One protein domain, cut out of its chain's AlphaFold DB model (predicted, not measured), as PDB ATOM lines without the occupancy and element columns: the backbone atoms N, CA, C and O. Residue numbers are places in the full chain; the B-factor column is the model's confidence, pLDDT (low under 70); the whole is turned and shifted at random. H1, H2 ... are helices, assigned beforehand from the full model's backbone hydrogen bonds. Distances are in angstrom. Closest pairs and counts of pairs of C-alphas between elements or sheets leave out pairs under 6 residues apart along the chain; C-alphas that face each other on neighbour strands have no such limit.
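AT A GLANCE: This is residues 891 to 998 of the 1221 residues of the protein "InPase domain-containing protein" of Rhodoferax koreense (UniProt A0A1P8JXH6). A compact body of short helices and loops has one long helix, H5, leading away from it as an arm, whose residues 986 to 998 stick out free. In the body H4 crosses both H1 and H3 at nearly right angles, while the four-residue helix H2 and the long loop of residues 916 to 938 lie farther from the middle. The printed part has 108 residues with five named helices, H1 to H5 in that order along the chain, and no named strand; the class is all helix. The whole is loose, with a radius of gyration of the C-alphas of 16.4 A, and elongated, spanning 59 by 30 by 19 A.

IN THESE COORDINATES: H1 is residues 898 to 904, beginning at C-alpha 898 (222.305, 302.871, 299.241), and is 9.7 A long from first to last C-alpha. H2 is residues 912 to 915 and measures 5.3 A. H3 is residues 939 to 948, 14.0 A long. H4 is residues 958 to 970, 19.5 A long, beginning at C-alpha 958 (215.286, 306.138, 287.555). H5, residues 976 to 996, is the longest helix at 30.2 A, and ends at C-alpha 996 (237.819, 308.549, 330.657).

HOW THE PARTS SIT: H4 touches H1 with residues 964 to 969 alone, about perpendicular at 88 degrees; their closest C-alphas are those of His 899 and Ile 965, 4.9 A apart. H1 and H3 only just touch, with 3 pairs of C-alphas within 8 A, the closest being those of Ile 902 and Ala 942 at 6.9 A. Their lines stand at 73 degrees, only just about perpendicular. H4 touches H3 with residues 958 to 961 alone; the C-alphas of Thr 943 and Ala 961 are the closest, 5.4 A apart, and the lines of the two helices stand about perpendicular at 75 degrees. H2 is close to H3 but not clearly touching it, the closest C-alphas being those of Val 912 and Leu 939 at 7.0 A. H5 is apart from H1, H2, H3 and H4. Every pair of O i and N i+4 is within hydrogen-bond range in H1 and H3, against 8 of 9 in H4 and 16 of 17 in H5; H2 is too short for such a pair.

THE WHOLE: The two C-alphas farthest apart, those of Gly 934 and Ala 998, are 59.5 A from each other. Without residues 986 to 998, the body of 95 residues spans 41 by 31 by 19 A, with a radius of gyration of 12.8 A. The link from H2 to H3, 23 residues, is long; within it residues 923 to 924 pair antiparallel with residues 927 to 928. The link from H4 to H5 is tight, with 5 residues. The printed part has no cut. Its mean pLDDT is 76.9, with residues 891 to 894 and 976 to 998 under 70; H5 has a mean of 49.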
ATOM      1  N   GLU A 891     228.920 297.709 306.833       64.56
ATOM      2  CA  GLU A 891     230.002 297.543 307.803       64.56
ATOM      3  C   GLU A 891     229.485 297.503 309.243       64.56
ATOM      4  O   GLU A 891     228.456 298.088 309.568       64.56
ATOM      5  N   ALA A 892     230.176 296.757 310.108       53.94
ATOM      6  CA  ALA A 892     229.751 296.584 311.493       53.94
ATOM      7  C   ALA A 892     229.874 297.921 312.238       53.94
ATOM      8  O   ALA A 892     230.934 298.538 312.209       53.94
ATOM      9  N   GLY A 893     228.784 298.369 312.866       60.41
ATOM     10  CA  GLY A 893     228.679 299.710 313.452       60.41
ATOM     11  C   GLY A 893     228.180 300.793 312.486       60.41
ATOM     12  O   GLY A 893     227.690 301.816 312.947       60.41
ATOM     13  N   MET A 894     228.219 300.566 311.166       67.38
ATOM     14  CA  MET A 894     227.829 301.567 310.166       67.38
ATOM     15  C   MET A 894     226.393 301.348 309.653       67.38
ATOM     16  O   MET A 894     225.998 300.200 309.397       67.38
ATOM     17  N   PRO A 895     225.618 302.427 309.410       76.31
ATOM     18  CA  PRO A 895     224.342 302.351 308.699       76.31
ATOM     19  C   PRO A 895     224.490 301.713 307.312       76.31
ATOM     20  O   PRO A 895     225.587 301.606 306.758       76.31
ATOM     21  N   ILE A 896     223.375 301.299 306.711       82.94
ATOM     22  CA  ILE A 896     223.399 300.688 305.381       82.94
ATOM     23  C   ILE A 896     223.546 301.784 304.310       82.94
ATOM     24  O   ILE A 896     222.730 302.702 304.281       82.94
ATOM     25  N   PRO A 897     224.566 301.737 303.430       87.88
ATOM     26  CA  PRO A 897     224.656 302.654 302.297       87.88
ATOM     27  C   PRO A 897     223.770 302.190 301.128       87.88
ATOM     28  O   PRO A 897     223.550 300.990 300.942       87.88
ATOM     29  N   ALA A 898     223.306 303.120 300.290       89.31
ATOM     30  CA  ALA A 898     222.305 302.871 299.241       89.31
ATOM     31  C   ALA A 898     222.612 301.675 298.309       89.31
ATOM     32  O   ALA A 898     221.718 300.890 297.981       89.31
ATOM     33  N   HIS A 899     223.876 301.484 297.905       91.50
ATOM     34  CA  HIS A 899     224.272 300.342 297.066       91.50
ATOM     35  C   HIS A 899     224.155 298.992 297.800       91.50
ATOM     36  O   HIS A 899     223.787 297.980 297.200       91.50
ATOM     37  N   ALA A 900     224.451 298.975 299.102       89.81
ATOM     38  CA  ALA A 900     224.360 297.793 299.946       89.81
ATOM     39  C   ALA A 900     222.911 297.469 300.293       89.81
ATOM     40  O   ALA A 900     222.547 296.300 300.297       89.81
ATOM     41  N   PHE A 901     222.071 298.487 300.484       92.25
ATOM     42  CA  PHE A 901     220.631 298.314 300.634       92.25
ATOM     43  C   PHE A 901     220.014 297.646 299.395       92.25
ATOM     44  O   PHE A 901     219.332 296.631 299.521       92.25
ATOM     45  N   ILE A 902     220.337 298.117 298.184       92.31
ATOM     46  CA  ILE A 902     219.876 297.484 296.935       92.31
ATOM     47  C   ILE A 902     220.414 296.056 296.765       92.31
ATOM     48  O   ILE A 902     219.661 295.167 296.364       92.31
ATOM     49  N   ALA A 903     221.683 295.799 297.101       91.44
ATOM     50  CA  ALA A 903     222.216 294.436 297.118       91.44
ATOM     51  C   ALA A 903     221.502 293.553 298.160       91.44
ATOM     52  O   ALA A 903     221.250 292.375 297.898       91.44
ATOM     53  N   ASP A 904     221.131 294.107 299.320       88.38
ATOM     54  CA  ASP A 904     220.428 293.391 300.383       88.38
ATOM     55  C   ASP A 904     219.027 292.945 299.949       88.38
ATOM     56  O   ASP A 904     218.706 291.759 300.086       88.38
ATOM     57  N   GLN A 905     218.283 293.854 299.304       88.25
ATOM     58  CA  GLN A 905     216.959 293.656 298.692       88.25
ATOM     59  C   GLN A 905     216.966 292.753 297.433       88.25
ATOM     60  O   GLN A 905     215.983 292.684 296.696       88.25
ATOM     61  N   GLY A 906     218.060 292.027 297.182       86.88
ATOM     62  CA  GLY A 906     218.173 291.016 296.125       86.88
ATOM     63  C   GLY A 906     218.931 291.457 294.870       86.88
ATOM     64  O   GLY A 906     219.083 290.640 293.960       86.88
ATOM     65  N   GLY A 907     219.435 292.694 294.833       91.25
ATOM     66  CA  GLY A 907     220.205 293.260 293.723       91.25
ATOM     67  C   GLY A 907     219.349 293.719 292.538       91.25
ATOM     68  O   GLY A 907     218.189 293.339 292.385       91.25
ATOM     69  N   LEU A 908     219.936 294.536 291.665       93.50
ATOM     70  CA  LEU A 908     219.335 294.983 290.406       93.50
ATOM     71  C   LEU A 908     219.238 293.836 289.390       93.50
ATOM     72  O   LEU A 908     220.086 292.941 289.344       93.50
ATOM     73  N   ALA A 909     218.238 293.884 288.514       92.25
ATOM     74  CA  ALA A 909     218.118 292.962 287.394       92.25
ATOM     75  C   ALA A 909     219.324 293.084 286.449       92.25
ATOM     76  O   ALA A 909     219.722 294.184 286.065       92.25
ATOM     77  N   LYS A 910     219.900 291.949 286.030       89.88
ATOM     78  CA  LYS A 910     221.162 291.928 285.260       89.88
ATOM     79  C   LYS A 910     221.107 292.679 283.918       89.88
ATOM     80  O   LYS A 910     222.150 293.098 283.429       89.88
ATOM     81  N   SER A 911     219.922 292.880 283.340       85.19
ATOM     82  CA  SER A 911     219.729 293.733 282.157       85.19
ATOM     83  C   SER A 911     220.151 295.184 282.403       85.19
ATOM     84  O   SER A 911     220.796 295.775 281.547       85.19
ATOM     85  N   VAL A 912     219.877 295.715 283.600       85.38
ATOM     86  CA  VAL A 912     220.193 297.099 283.993       85.38
ATOM     87  C   VAL A 912     221.707 297.335 284.068       85.38
ATOM     88  O   VAL A 912     222.137 298.475 283.994       85.38
ATOM     89  N   MET A 913     222.539 296.291 284.178       87.62
ATOM     90  CA  MET A 913     223.993 296.412 284.367       87.62
ATOM     91  C   MET A 913     224.686 297.221 283.259       87.62
ATOM     92  O   MET A 913     225.514 298.080 283.561       87.62
ATOM     93  N   ALA A 914     224.317 296.987 281.995       81.25
ATOM     94  CA  ALA A 914     224.906 297.680 280.848       81.25
ATOM     95  C   ALA A 914     224.430 299.139 280.748       81.25
ATOM     96  O   ALA A 914     225.254 300.041 280.617       81.25
ATOM     97  N   ASP A 915     223.124 299.381 280.895       72.88
ATOM     98  CA  ASP A 915     222.531 300.727 280.874       72.88
ATOM     99  C   ASP A 915     223.022 301.576 282.066       72.88
ATOM    100  O   ASP A 915     223.294 302.771 281.951       72.88
ATOM    101  N   ALA A 916     223.242 300.924 283.211       71.75
ATOM    102  CA  ALA A 916     223.884 301.486 284.392       71.75
ATOM    103  C   ALA A 916     225.408 301.652 284.251       71.75
ATOM    104  O   ALA A 916     226.041 302.163 285.175       71.75
ATOM    105  N   GLY A 917     226.003 301.341 283.096       77.94
ATOM    106  CA  GLY A 917     227.408 301.620 282.783       77.94
ATOM    107  C   GLY A 917     228.420 300.746 283.527       77.94
ATOM    108  O   GLY A 917     229.567 301.157 283.673       77.94
ATOM    109  N   PHE A 918     228.013 299.570 284.009       81.38
ATOM    110  CA  PHE A 918     228.906 298.617 284.665       81.38
ATOM    111  C   PHE A 918     229.424 297.582 283.656       81.38
ATOM    112  O   PHE A 918     228.658 296.806 283.081       81.38
ATOM    113  N   ASP A 919     230.747 297.538 283.487       79.19
ATOM    114  CA  ASP A 919     231.479 296.530 282.711       79.19
ATOM    115  C   ASP A 919     231.324 295.119 283.305       79.19
ATOM    116  O   ASP A 919     231.237 294.120 282.587       79.19
ATOM    117  N   ARG A 920     231.261 295.041 284.638       84.56
ATOM    118  CA  ARG A 920     231.174 293.803 285.417       84.56
ATOM    119  C   ARG A 920     230.297 293.971 286.653       84.56
ATOM    120  O   ARG A 920     230.116 295.063 287.180       84.56
ATOM    121  N   ASN A 921     229.772 292.850 287.137       89.75
ATOM    122  CA  ASN A 921     228.965 292.822 288.352       89.75
ATOM    123  C   ASN A 921     229.831 293.166 289.575       89.75
ATOM    124  O   ASN A 921     230.905 292.587 289.751       89.75
ATOM    125  N   VAL A 922     229.353 294.070 290.428       88.75
ATOM    126  CA  VAL A 922     230.048 294.479 291.654       88.75
ATOM    127  C   VAL A 922     229.589 293.601 292.817       88.75
ATOM    128  O   VAL A 922     228.392 293.392 293.020       88.75
ATOM    129  N   ARG A 923     230.537 293.072 293.594       88.31
ATOM    130  CA  ARG A 923     230.246 292.286 294.798       88.31
ATOM    131  C   ARG A 923     230.158 293.213 296.008       88.31
ATOM    132  O   ARG A 923     231.097 293.953 296.275       88.31
ATOM    133  N   VAL A 924     229.059 293.130 296.754       87.12
ATOM    134  CA  VAL A 924     228.823 293.919 297.969       87.12
ATOM    135  C   VAL A 924     228.787 292.957 299.153       87.12
ATOM    136  O   VAL A 924     227.793 292.269 299.394       87.12
ATOM    137  N   ARG A 925     229.926 292.843 299.845       80.94
ATOM    138  CA  ARG A 925     230.181 291.842 300.897       80.94
ATOM    139  C   ARG A 925     229.851 290.410 300.432       80.94
ATOM    140  O   ARG A 925     230.549 289.843 299.584       80.94
ATOM    141  N   SER A 926     228.808 289.798 300.986       79.69
ATOM    142  CA  SER A 926     228.355 288.441 300.651       79.69
ATOM    143  C   SER A 926     227.397 288.384 299.453       79.69
ATOM    144  O   SER A 926     227.209 287.306 298.886       79.69
ATOM    145  N   LYS A 927     226.816 289.520 299.047       84.62
ATOM    146  CA  LYS A 927     225.810 289.636 297.981       84.62
ATOM    147  C   LYS A 927     226.409 290.258 296.708       84.62
ATOM    148  O   LYS A 927     227.550 290.719 296.686       84.62
ATOM    149  N   TRP A 928     225.641 290.249 295.622       90.75
ATOM    150  CA  TRP A 928     225.993 290.896 294.353       90.75
ATOM    151  C   TRP A 928     225.064 292.082 294.101       90.75
ATOM    152  O   TRP A 928     223.868 291.983 294.372       90.75
ATOM    153  N   LEU A 929     225.598 293.178 293.558       92.44
ATOM    154  CA  LEU A 929     224.806 294.359 293.211       92.44
ATOM    155  C   LEU A 929     223.821 294.063 292.072       92.44
ATOM    156  O   LEU A 929     222.698 294.558 292.101       92.44
ATOM    157  N   PHE A 930     224.218 293.225 291.109       93.56
ATOM    158  CA  PHE A 930     223.336 292.696 290.070       93.56
ATOM    159  C   PHE A 930     223.046 291.211 290.307       93.56
ATOM    160  O   PHE A 930     223.941 290.407 290.583       93.56
ATOM    161  N   ALA A 931     221.779 290.836 290.179       89.44
ATOM    162  CA  ALA A 931     221.289 289.492 290.434       89.44
ATOM    163  C   ALA A 931     221.593 288.504 289.286       89.44
ATOM    164  O   ALA A 931     222.147 288.840 288.236       89.44
ATOM    165  N   GLY A 932     221.201 287.242 289.484       82.75
ATOM    166  CA  GLY A 932     221.202 286.232 288.422       82.75
ATOM    167  C   GLY A 932     220.235 286.572 287.279       82.75
ATOM    168  O   GLY A 932     219.313 287.369 287.439       82.75
ATOM    169  N   ALA A 933     220.416 285.940 286.116       77.25
ATOM    170  CA  ALA A 933     219.508 286.123 284.982       77.25
ATOM    171  C   ALA A 933     218.056 285.759 285.366       77.25
ATOM    172  O   ALA A 933     217.818 284.718 285.978       77.25
ATOM    173  N   GLY A 934     217.099 286.628 285.022       74.62
ATOM    174  CA  GLY A 934     215.688 286.470 285.400       74.62
ATOM    175  C   GLY A 934     215.376 286.742 286.880       74.62
ATOM    176  O   GLY A 934     214.323 286.325 287.355       74.62
ATOM    177  N   LYS A 935     216.281 287.397 287.621       83.50
ATOM    178  CA  LYS A 935     216.102 287.813 289.023       83.50
ATOM    179  C   LYS A 935     216.576 289.258 289.219       83.50
ATOM    180  O   LYS A 935     217.240 289.807 288.341       83.50
ATOM    181  N   GLY A 936     216.278 289.821 290.390       88.44
ATOM    182  CA  GLY A 936     216.641 291.184 290.789       88.44
ATOM    183  C   GLY A 936     215.547 292.217 290.505       88.44
ATOM    184  O   GLY A 936     214.632 291.966 289.721       88.44
ATOM    185  N   LEU A 937     215.656 293.369 291.164       90.94
ATOM    186  CA  LEU A 937     214.752 294.513 291.049       90.94
ATOM    187  C   LEU A 937     214.857 295.158 289.659       90.94
ATOM    188  O   LEU A 937     215.963 295.368 289.152       90.94
ATOM    189  N   THR A 938     213.730 295.545 289.057       92.06
ATOM    190  CA  THR A 938     213.764 296.509 287.944       92.06
ATOM    191  C   THR A 938     214.272 297.864 288.444       92.06
ATOM    192  O   THR A 938     214.241 298.144 289.643       92.06
ATOM    193  N   LEU A 939     214.731 298.738 287.544       90.00
ATOM    194  CA  LEU A 939     215.203 300.062 287.956       90.00
ATOM    195  C   LEU A 939     214.074 300.923 288.557       90.00
ATOM    196  O   LEU A 939     214.294 301.644 289.526       90.00
ATOM    197  N   GLU A 940     212.850 300.779 288.049       88.69
ATOM    198  CA  GLU A 940     211.633 301.349 288.635       88.69
ATOM    199  C   GLU A 940     211.406 300.861 290.076       88.69
ATOM    200  O   GLU A 940     211.251 301.674 290.986       88.69
ATOM    201  N   GLN A 941     211.475 299.543 290.305       90.62
ATOM    202  CA  GLN A 941     211.352 298.957 291.643       90.62
ATOM    203  C   GLN A 941     212.457 299.457 292.575       90.62
ATOM    204  O   GLN A 941     212.153 299.910 293.670       90.62
ATOM    205  N   ALA A 942     213.717 299.451 292.132       91.31
ATOM    206  CA  ALA A 942     214.849 299.940 292.917       91.31
ATOM    207  C   ALA A 942     214.715 301.428 293.289       91.31
ATOM    208  O   ALA A 942     215.031 301.802 294.415       91.31
ATOM    209  N   THR A 943     214.193 302.258 292.378       89.88
ATOM    210  CA  THR A 943     213.881 303.673 292.646       89.88
ATOM    211  C   THR A 943     212.805 303.787 293.727       89.88
ATOM    212  O   THR A 943     212.999 304.495 294.712       89.88
ATOM    213  N   GLY A 944     211.713 303.024 293.598       83.31
ATOM    214  CA  GLY A 944     210.642 302.974 294.595       83.31
ATOM    215  C   GLY A 944     211.110 302.480 295.967       83.31
ATOM    216  O   GLY A 944     210.751 303.073 296.978       83.31
ATOM    217  N   THR A 945     211.953 301.444 296.027       81.38
ATOM    218  CA  THR A 945     212.493 300.913 297.290       81.38
ATOM    219  C   THR A 945     213.485 301.882 297.943       81.38
ATOM    220  O   THR A 945     213.457 302.032 299.159       81.38
ATOM    221  N   LEU A 946     214.323 302.585 297.168       87.81
ATOM    222  CA  LEU A 946     215.216 303.631 297.692       87.81
ATOM    223  C   LEU A 946     214.447 304.857 298.201       87.81
ATOM    224  O   LEU A 946     214.821 305.413 299.232       87.81
ATOM    225  N   ALA A 947     213.370 305.258 297.521       82.25
ATOM    226  CA  ALA A 947     212.510 306.354 297.966       82.25
ATOM    227  C   ALA A 947     211.703 305.984 299.223       82.25
ATOM    228  O   ALA A 947     211.660 306.754 300.178       82.25
ATOM    229  N   ALA A 948     211.129 304.777 299.269       76.12
ATOM    230  CA  ALA A 948     210.421 304.263 300.444       76.12
ATOM    231  C   ALA A 948     211.331 304.075 301.673       76.12
ATOM    232  O   ALA A 948     210.840 304.069 302.796       76.12
ATOM    233  N   ALA A 949     212.643 303.936 301.463       76.38
ATOM    234  CA  ALA A 949     213.653 303.836 302.512       76.38
ATOM    235  C   ALA A 949     214.455 305.138 302.727       76.38
ATOM    236  O   ALA A 949     215.554 305.080 303.266       76.38
ATOM    237  N   GLY A 950     213.954 306.301 302.289       79.19
ATOM    238  CA  GLY A 950     214.526 307.615 302.631       79.19
ATOM    239  C   GLY A 950     215.840 308.002 301.934       79.19
ATOM    240  O   GLY A 950     216.352 309.095 302.162       79.19
ATOM    241  N   TYR A 951     216.388 307.161 301.050       84.31
ATOM    242  CA  TYR A 951     217.598 307.482 300.277       84.31
ATOM    243  C   TYR A 951     217.325 308.403 299.074       84.31
ATOM    244  O   TYR A 951     218.244 309.021 298.538       84.31
ATOM    245  N   LEU A 952     216.073 308.461 298.611       84.81
ATOM    246  CA  LEU A 952     215.610 309.296 297.502       84.81
ATOM    247  C   LEU A 952     214.294 309.988 297.874       84.81
ATOM    248  O   LEU A 952     213.559 309.538 298.749       84.81
ATOM    249  N   ARG A 953     213.958 311.061 297.155       75.94
ATOM    250  CA  ARG A 953     212.614 311.650 297.203       75.94
ATOM    251  C   ARG A 953     211.607 310.750 296.482       75.94
ATOM    252  O   ARG A 953     211.961 310.063 295.527       75.94
ATOM    253  N   ALA A 954     210.333 310.833 296.866       70.62
ATOM    254  CA  ALA A 954     209.237 310.102 296.220       70.62
ATOM    255  C   ALA A 954     209.004 310.470 294.735       70.62
ATOM    256  O   ALA A 954     208.341 309.724 294.022       70.62
ATOM    257  N   ASP A 955     209.548 311.599 294.267       77.81
ATOM    258  CA  ASP A 955     209.512 312.065 292.874       77.81
ATOM    259  C   ASP A 955     210.847 311.885 292.118       77.81
ATOM    260  O   ASP A 955     210.990 312.384 291.001       77.81
ATOM    261  N   ALA A 956     211.825 311.182 292.702       81.88
ATOM    262  CA  ALA A 956     213.122 310.930 292.074       81.88
ATOM    263  C   ALA A 956     213.004 310.036 290.826       81.88
ATOM    264  O   ALA A 956     212.201 309.102 290.769       81.88
ATOM    265  N   SER A 957     213.843 310.295 289.822       91.31
ATOM    266  CA  SER A 957     213.853 309.523 288.583       91.31
ATOM    267  C   SER A 957     214.691 308.246 288.689       91.31
ATOM    268  O   SER A 957     215.584 308.100 289.527       91.31
ATOM    269  N   GLN A 958     214.468 307.340 287.738       90.88
ATOM    270  CA  GLN A 958     215.286 306.138 287.555       90.88
ATOM    271  C   GLN A 958     216.779 306.450 287.321       90.88
ATOM    272  O   GLN A 958     217.642 305.662 287.708       90.88
ATOM    273  N   ASN A 959     217.101 307.617 286.753       88.06
ATOM    274  CA  ASN A 959     218.486 308.061 286.584       88.06
ATOM    275  C   ASN A 959     219.107 308.527 287.908       88.06
ATOM    276  O   ASN A 959     220.289 308.274 288.135       88.06
ATOM    277  N   ASP A 960     218.323 309.143 288.796       88.56
ATOM    278  CA  ASP A 960     218.788 309.568 290.123       88.56
ATOM    279  C   ASP A 960     219.100 308.353 291.005       88.56
ATOM    280  O   ASP A 960     220.114 308.336 291.699       88.56
ATOM    281  N   ALA A 961     218.302 307.283 290.896       88.69
ATOM    282  CA  ALA A 961     218.607 306.000 291.529       88.69
ATOM    283  C   ALA A 961     219.924 305.390 291.016       88.69
ATOM    284  O   ALA A 961     220.748 304.956 291.821       88.69
ATOM    285  N   LEU A 962     220.181 305.401 289.700       90.00
ATOM    286  CA  LEU A 962     221.470 304.948 289.157       90.00
ATOM    287  C   LEU A 962     222.640 305.831 289.606       90.00
ATOM    288  O   LEU A 962     223.695 305.301 289.959       90.00
ATOM    289  N   ALA A 963     222.469 307.154 289.606       89.50
ATOM    290  CA  ALA A 963     223.488 308.096 290.055       89.50
ATOM    291  C   ALA A 963     223.827 307.888 291.539       89.50
ATOM    292  O   ALA A 963     225.005 307.790 291.886       89.50
ATOM    293  N   LEU A 964     222.812 307.724 292.393       90.56
ATOM    294  CA  LEU A 964     222.980 307.440 293.815       90.56
ATOM    295  C   LEU A 964     223.670 306.090 294.058       90.56
ATOM    296  O   LEU A 964     224.612 306.030 294.844       90.56
ATOM    297  N   ILE A 965     223.245 305.015 293.383       90.62
ATOM    298  CA  ILE A 965     223.856 303.683 293.536       90.62
ATOM    299  C   ILE A 965     225.321 303.712 293.083       90.62
ATOM    300  O   ILE A 965     226.180 303.211 293.806       90.62
ATOM    301  N   ARG A 966     225.628 304.337 291.933       89.81
ATOM    302  CA  ARG A 966     227.010 304.532 291.453       89.81
ATOM    303  C   ARG A 966     227.843 305.324 292.459       89.81
ATOM    304  O   ARG A 966     228.891 304.836 292.869       89.81
ATOM    305  N   LYS A 967     227.370 306.505 292.881       90.50
ATOM    306  CA  LYS A 967     228.063 307.353 293.864       90.50
ATOM    307  C   LYS A 967     228.312 306.585 295.161       90.50
ATOM    308  O   LYS A 967     229.417 306.600 295.687       90.50
ATOM    309  N   SER A 968     227.310 305.846 295.632       90.75
ATOM    310  CA  SER A 968     227.391 305.113 296.889       90.75
ATOM    311  C   SER A 968     228.451 304.009 296.914       90.75
ATOM    312  O   SER A 968     228.830 303.618 298.017       90.75
ATOM    313  N   LEU A 969     228.919 303.510 295.763       86.44
ATOM    314  CA  LEU A 969     229.996 302.514 295.680       86.44
ATOM    315  C   LEU A 969     231.396 303.099 295.920       86.44
ATOM    316  O   LEU A 969     232.301 302.349 296.273       86.44
ATOM    317  N   THR A 970     231.587 304.405 295.709       83.62
ATOM    318  CA  THR A 970     232.868 305.102 295.927       83.62
ATOM    319  C   THR A 970     232.836 306.030 297.141       83.62
ATOM    320  O   THR A 970     233.856 306.211 297.799       83.62
ATOM    321  N   GLU A 971     231.668 306.585 297.463       83.88
ATOM    322  CA  GLU A 971     231.407 307.464 298.601       83.88
ATOM    323  C   GLU A 971     230.092 307.003 299.262       83.88
ATOM    324  O   GLU A 971     229.020 307.333 298.752       83.88
ATOM    325  N   PRO A 972     230.115 306.213 300.354       83.50
ATOM    326  CA  PRO A 972     228.909 305.674 300.991       83.50
ATOM    327  C   PRO A 972     227.821 306.735 301.232       83.50
ATOM    328  O   PRO A 972     228.082 307.772 301.832       83.50
ATOM    329  N   GLN A 973     226.603 306.495 300.730       84.31
ATOM    330  CA  GLN A 973     225.469 307.415 300.877       84.31
ATOM    331  C   GLN A 973     224.421 306.779 301.792       84.31
ATOM    332  O   GLN A 973     223.844 305.746 301.439       84.31
ATOM    333  N   TYR A 974     224.188 307.394 302.949       85.50
ATOM    334  CA  TYR A 974     223.217 306.961 303.957       85.50
ATOM    335  C   TYR A 974     221.933 307.805 303.904       85.50
ATOM    336  O   TYR A 974     221.916 308.879 303.296       85.50
ATOM    337  N   THR A 975     220.866 307.324 304.545       80.00
ATOM    338  CA  THR A 975     219.640 308.102 304.810       80.00
ATOM    339  C   THR A 975     219.920 309.214 305.840       80.00
ATOM    340  O   THR A 975     220.955 309.144 306.514       80.00
ATOM    341  N   PRO A 976     219.049 310.231 306.011       68.62
ATOM    342  CA  PRO A 976     219.224 311.267 307.040       68.62
ATOM    343  C   PRO A 976     219.432 310.677 308.443       68.62
ATOM    344  O   PRO A 976     220.429 310.969 309.097       68.62
ATOM    345  N   GLU A 977     218.596 309.706 308.810       55.66
ATOM    346  CA  GLU A 977     218.627 308.982 310.087       55.66
ATOM    347  C   GLU A 977     219.832 308.026 310.174       55.66
ATOM    348  O   GLU A 977     220.128 307.451 311.219       55.66
ATOM    349  N   GLY A 978     220.521 307.770 309.059       59.22
ATOM    350  CA  GLY A 978     221.826 307.117 309.025       59.22
ATOM    351  C   GLY A 978     222.959 308.085 309.369       59.22
ATOM    352  O   GLY A 978     223.828 307.737 310.162       59.22
ATOM    353  N   TRP A 979     222.935 309.302 308.820       61.69
ATOM    354  CA  TRP A 979     223.911 310.347 309.148       61.69
ATOM    355  C   TRP A 979     223.791 310.821 310.598       61.69
ATOM    356  O   TRP A 979     224.814 310.992 311.256       61.69
ATOM    357  N   GLU A 980     222.568 310.953 311.113       52.88
ATOM    358  CA  GLU A 980     222.298 311.285 312.518       52.88
ATOM    359  C   GLU A 980     222.925 310.244 313.456       52.88
ATOM    360  O   GLU A 980     223.750 310.607 314.287       52.88
ATOM    361  N   ARG A 981     222.697 308.942 313.229       56.03
ATOM    362  CA  ARG A 981     223.326 307.871 314.031       56.03
ATOM    363  C   ARG A 981     224.851 307.783 313.911       56.03
ATOM    364  O   ARG A 981     225.494 307.294 314.836       56.03
ATOM    365  N   ILE A 982     225.448 308.235 312.804       58.00
ATOM    366  CA  ILE A 982     226.915 308.369 312.702       58.00
ATOM    367  C   ILE A 982     227.390 309.526 313.589       58.00
ATOM    368  O   ILE A 982     228.351 309.357 314.337       58.00
ATOM    369  N   ALA A 983     226.700 310.671 313.551       48.16
ATOM    370  CA  ALA A 983     227.019 311.820 314.392       48.16
ATOM    371  C   ALA A 983     226.818 311.518 315.889       48.16
ATOM    372  O   ALA A 983     227.682 311.862 316.686       48.16
ATOM    373  N   GLU A 984     225.741 310.822 316.264       47.59
ATOM    374  CA  GLU A 984     225.492 310.333 317.629       47.59
ATOM    375  C   GLU A 984     226.599 309.383 318.099       47.59
ATOM    376  O   GLU A 984     227.152 309.575 319.178       47.59
ATOM    377  N   ALA A 985     226.973 308.385 317.289       48.41
ATOM    378  CA  ALA A 985     228.031 307.440 317.644       48.41
ATOM    379  C   ALA A 985     229.405 308.119 317.783       48.41
ATOM    380  O   ALA A 985     230.195 307.746 318.652       48.41
ATOM    381  N   GLU A 986     229.693 309.134 316.962       48.72
ATOM    382  CA  GLU A 986     230.923 309.921 317.071       48.72
ATOM    383  C   GLU A 986     230.899 310.876 318.280       48.72
ATOM    384  O   GLU A 986     231.907 311.004 318.978       48.72
ATOM    385  N   GLN A 987     229.759 311.507 318.577       41.34
ATOM    386  CA  GLN A 987     229.570 312.312 319.789       41.34
ATOM    387  C   GLN A 987     229.693 311.458 321.053       41.34
ATOM    388  O   GLN A 987     230.385 311.863 321.983       41.34
ATOM    389  N   GLU A 988     229.105 310.262 321.075       42.06
ATOM    390  CA  GLU A 988     229.191 309.329 322.200       42.06
ATOM    391  C   GLU A 988     230.618 308.807 322.393       42.06
ATOM    392  O   GLU A 988     231.117 308.793 323.516       42.06
ATOM    393  N   ALA A 989     231.334 308.471 321.315       45.34
ATOM    394  CA  ALA A 989     232.750 308.107 321.401       45.34
ATOM    395  C   ALA A 989     233.603 309.250 321.987       45.34
ATOM    396  O   ALA A 989     234.443 309.011 322.858       45.34
ATOM    397  N   ARG A 990     233.352 310.501 321.570       44.44
ATOM    398  CA  ARG A 990     234.011 311.696 322.128       44.44
ATOM    399  C   ARG A 990     233.608 311.955 323.587       44.44
ATOM    400  O   ARG A 990     234.469 312.326 324.380       44.44
ATOM    401  N   ARG A 991     232.341 311.726 323.965       41.12
ATOM    402  CA  ARG A 991     231.840 311.844 325.349       41.12
ATOM    403  C   ARG A 991     232.508 310.819 326.260       41.12
ATOM    404  O   ARG A 991     233.023 311.189 327.308       41.12
ATOM    405  N   LEU A 992     232.547 309.554 325.845       42.41
ATOM    406  CA  LEU A 992     233.212 308.473 326.574       42.41
ATOM    407  C   LEU A 992     234.714 308.736 326.725       42.41
ATOM    408  O   LEU A 992     235.246 308.535 327.811       42.41
ATOM    409  N   GLN A 993     235.379 309.252 325.686       45.25
ATOM    410  CA  GLN A 993     236.783 309.657 325.769       45.25
ATOM    411  C   GLN A 993     236.988 310.812 326.766       45.25
ATOM    412  O   GLN A 993     237.840 310.712 327.645       45.25
ATOM    413  N   ALA A 994     236.172 311.869 326.690       41.66
ATOM    414  CA  ALA A 994     236.231 312.993 327.626       41.66
ATOM    415  C   ALA A 994     235.925 312.581 329.080       41.66
ATOM    416  O   ALA A 994     236.483 313.163 330.007       41.66
ATOM    417  N   LEU A 995     235.079 311.566 329.288       40.78
ATOM    418  CA  LEU A 995     234.803 310.978 330.602       40.78
ATOM    419  C   LEU A 995     235.978 310.139 331.124       40.78
ATOM    420  O   LEU A 995     236.327 310.263 332.295       40.78
ATOM    421  N   ASP A 996     236.622 309.325 330.284       46.19
ATOM    422  CA  ASP A 996     237.819 308.549 330.657       46.19
ATOM    423  C   ASP A 996     239.006 309.469 331.034       46.19
ATOM    424  O   ASP A 996     239.797 309.122 331.916       46.19
ATOM    425  N   ASP A 997     239.089 310.654 330.413       44.25
ATOM    426  CA  ASP A 997     240.076 311.710 330.697       44.25
ATOM    427  C   ASP A 997     239.684 312.652 331.872       44.25
ATOM    428  O   ASP A 997     240.507 313.469 332.298       44.25
ATOM    429  N   ALA A 998     238.466 312.552 332.426       36.62
ATOM    430  CA  ALA A 998     237.966 313.429 333.495       36.62
ATOM    431  C   ALA A 998     238.451 313.058 334.917       36.62
ATOM    432  O   ALA A 998     238.911 311.949 335.194       36.62
TER     433      ALA A 998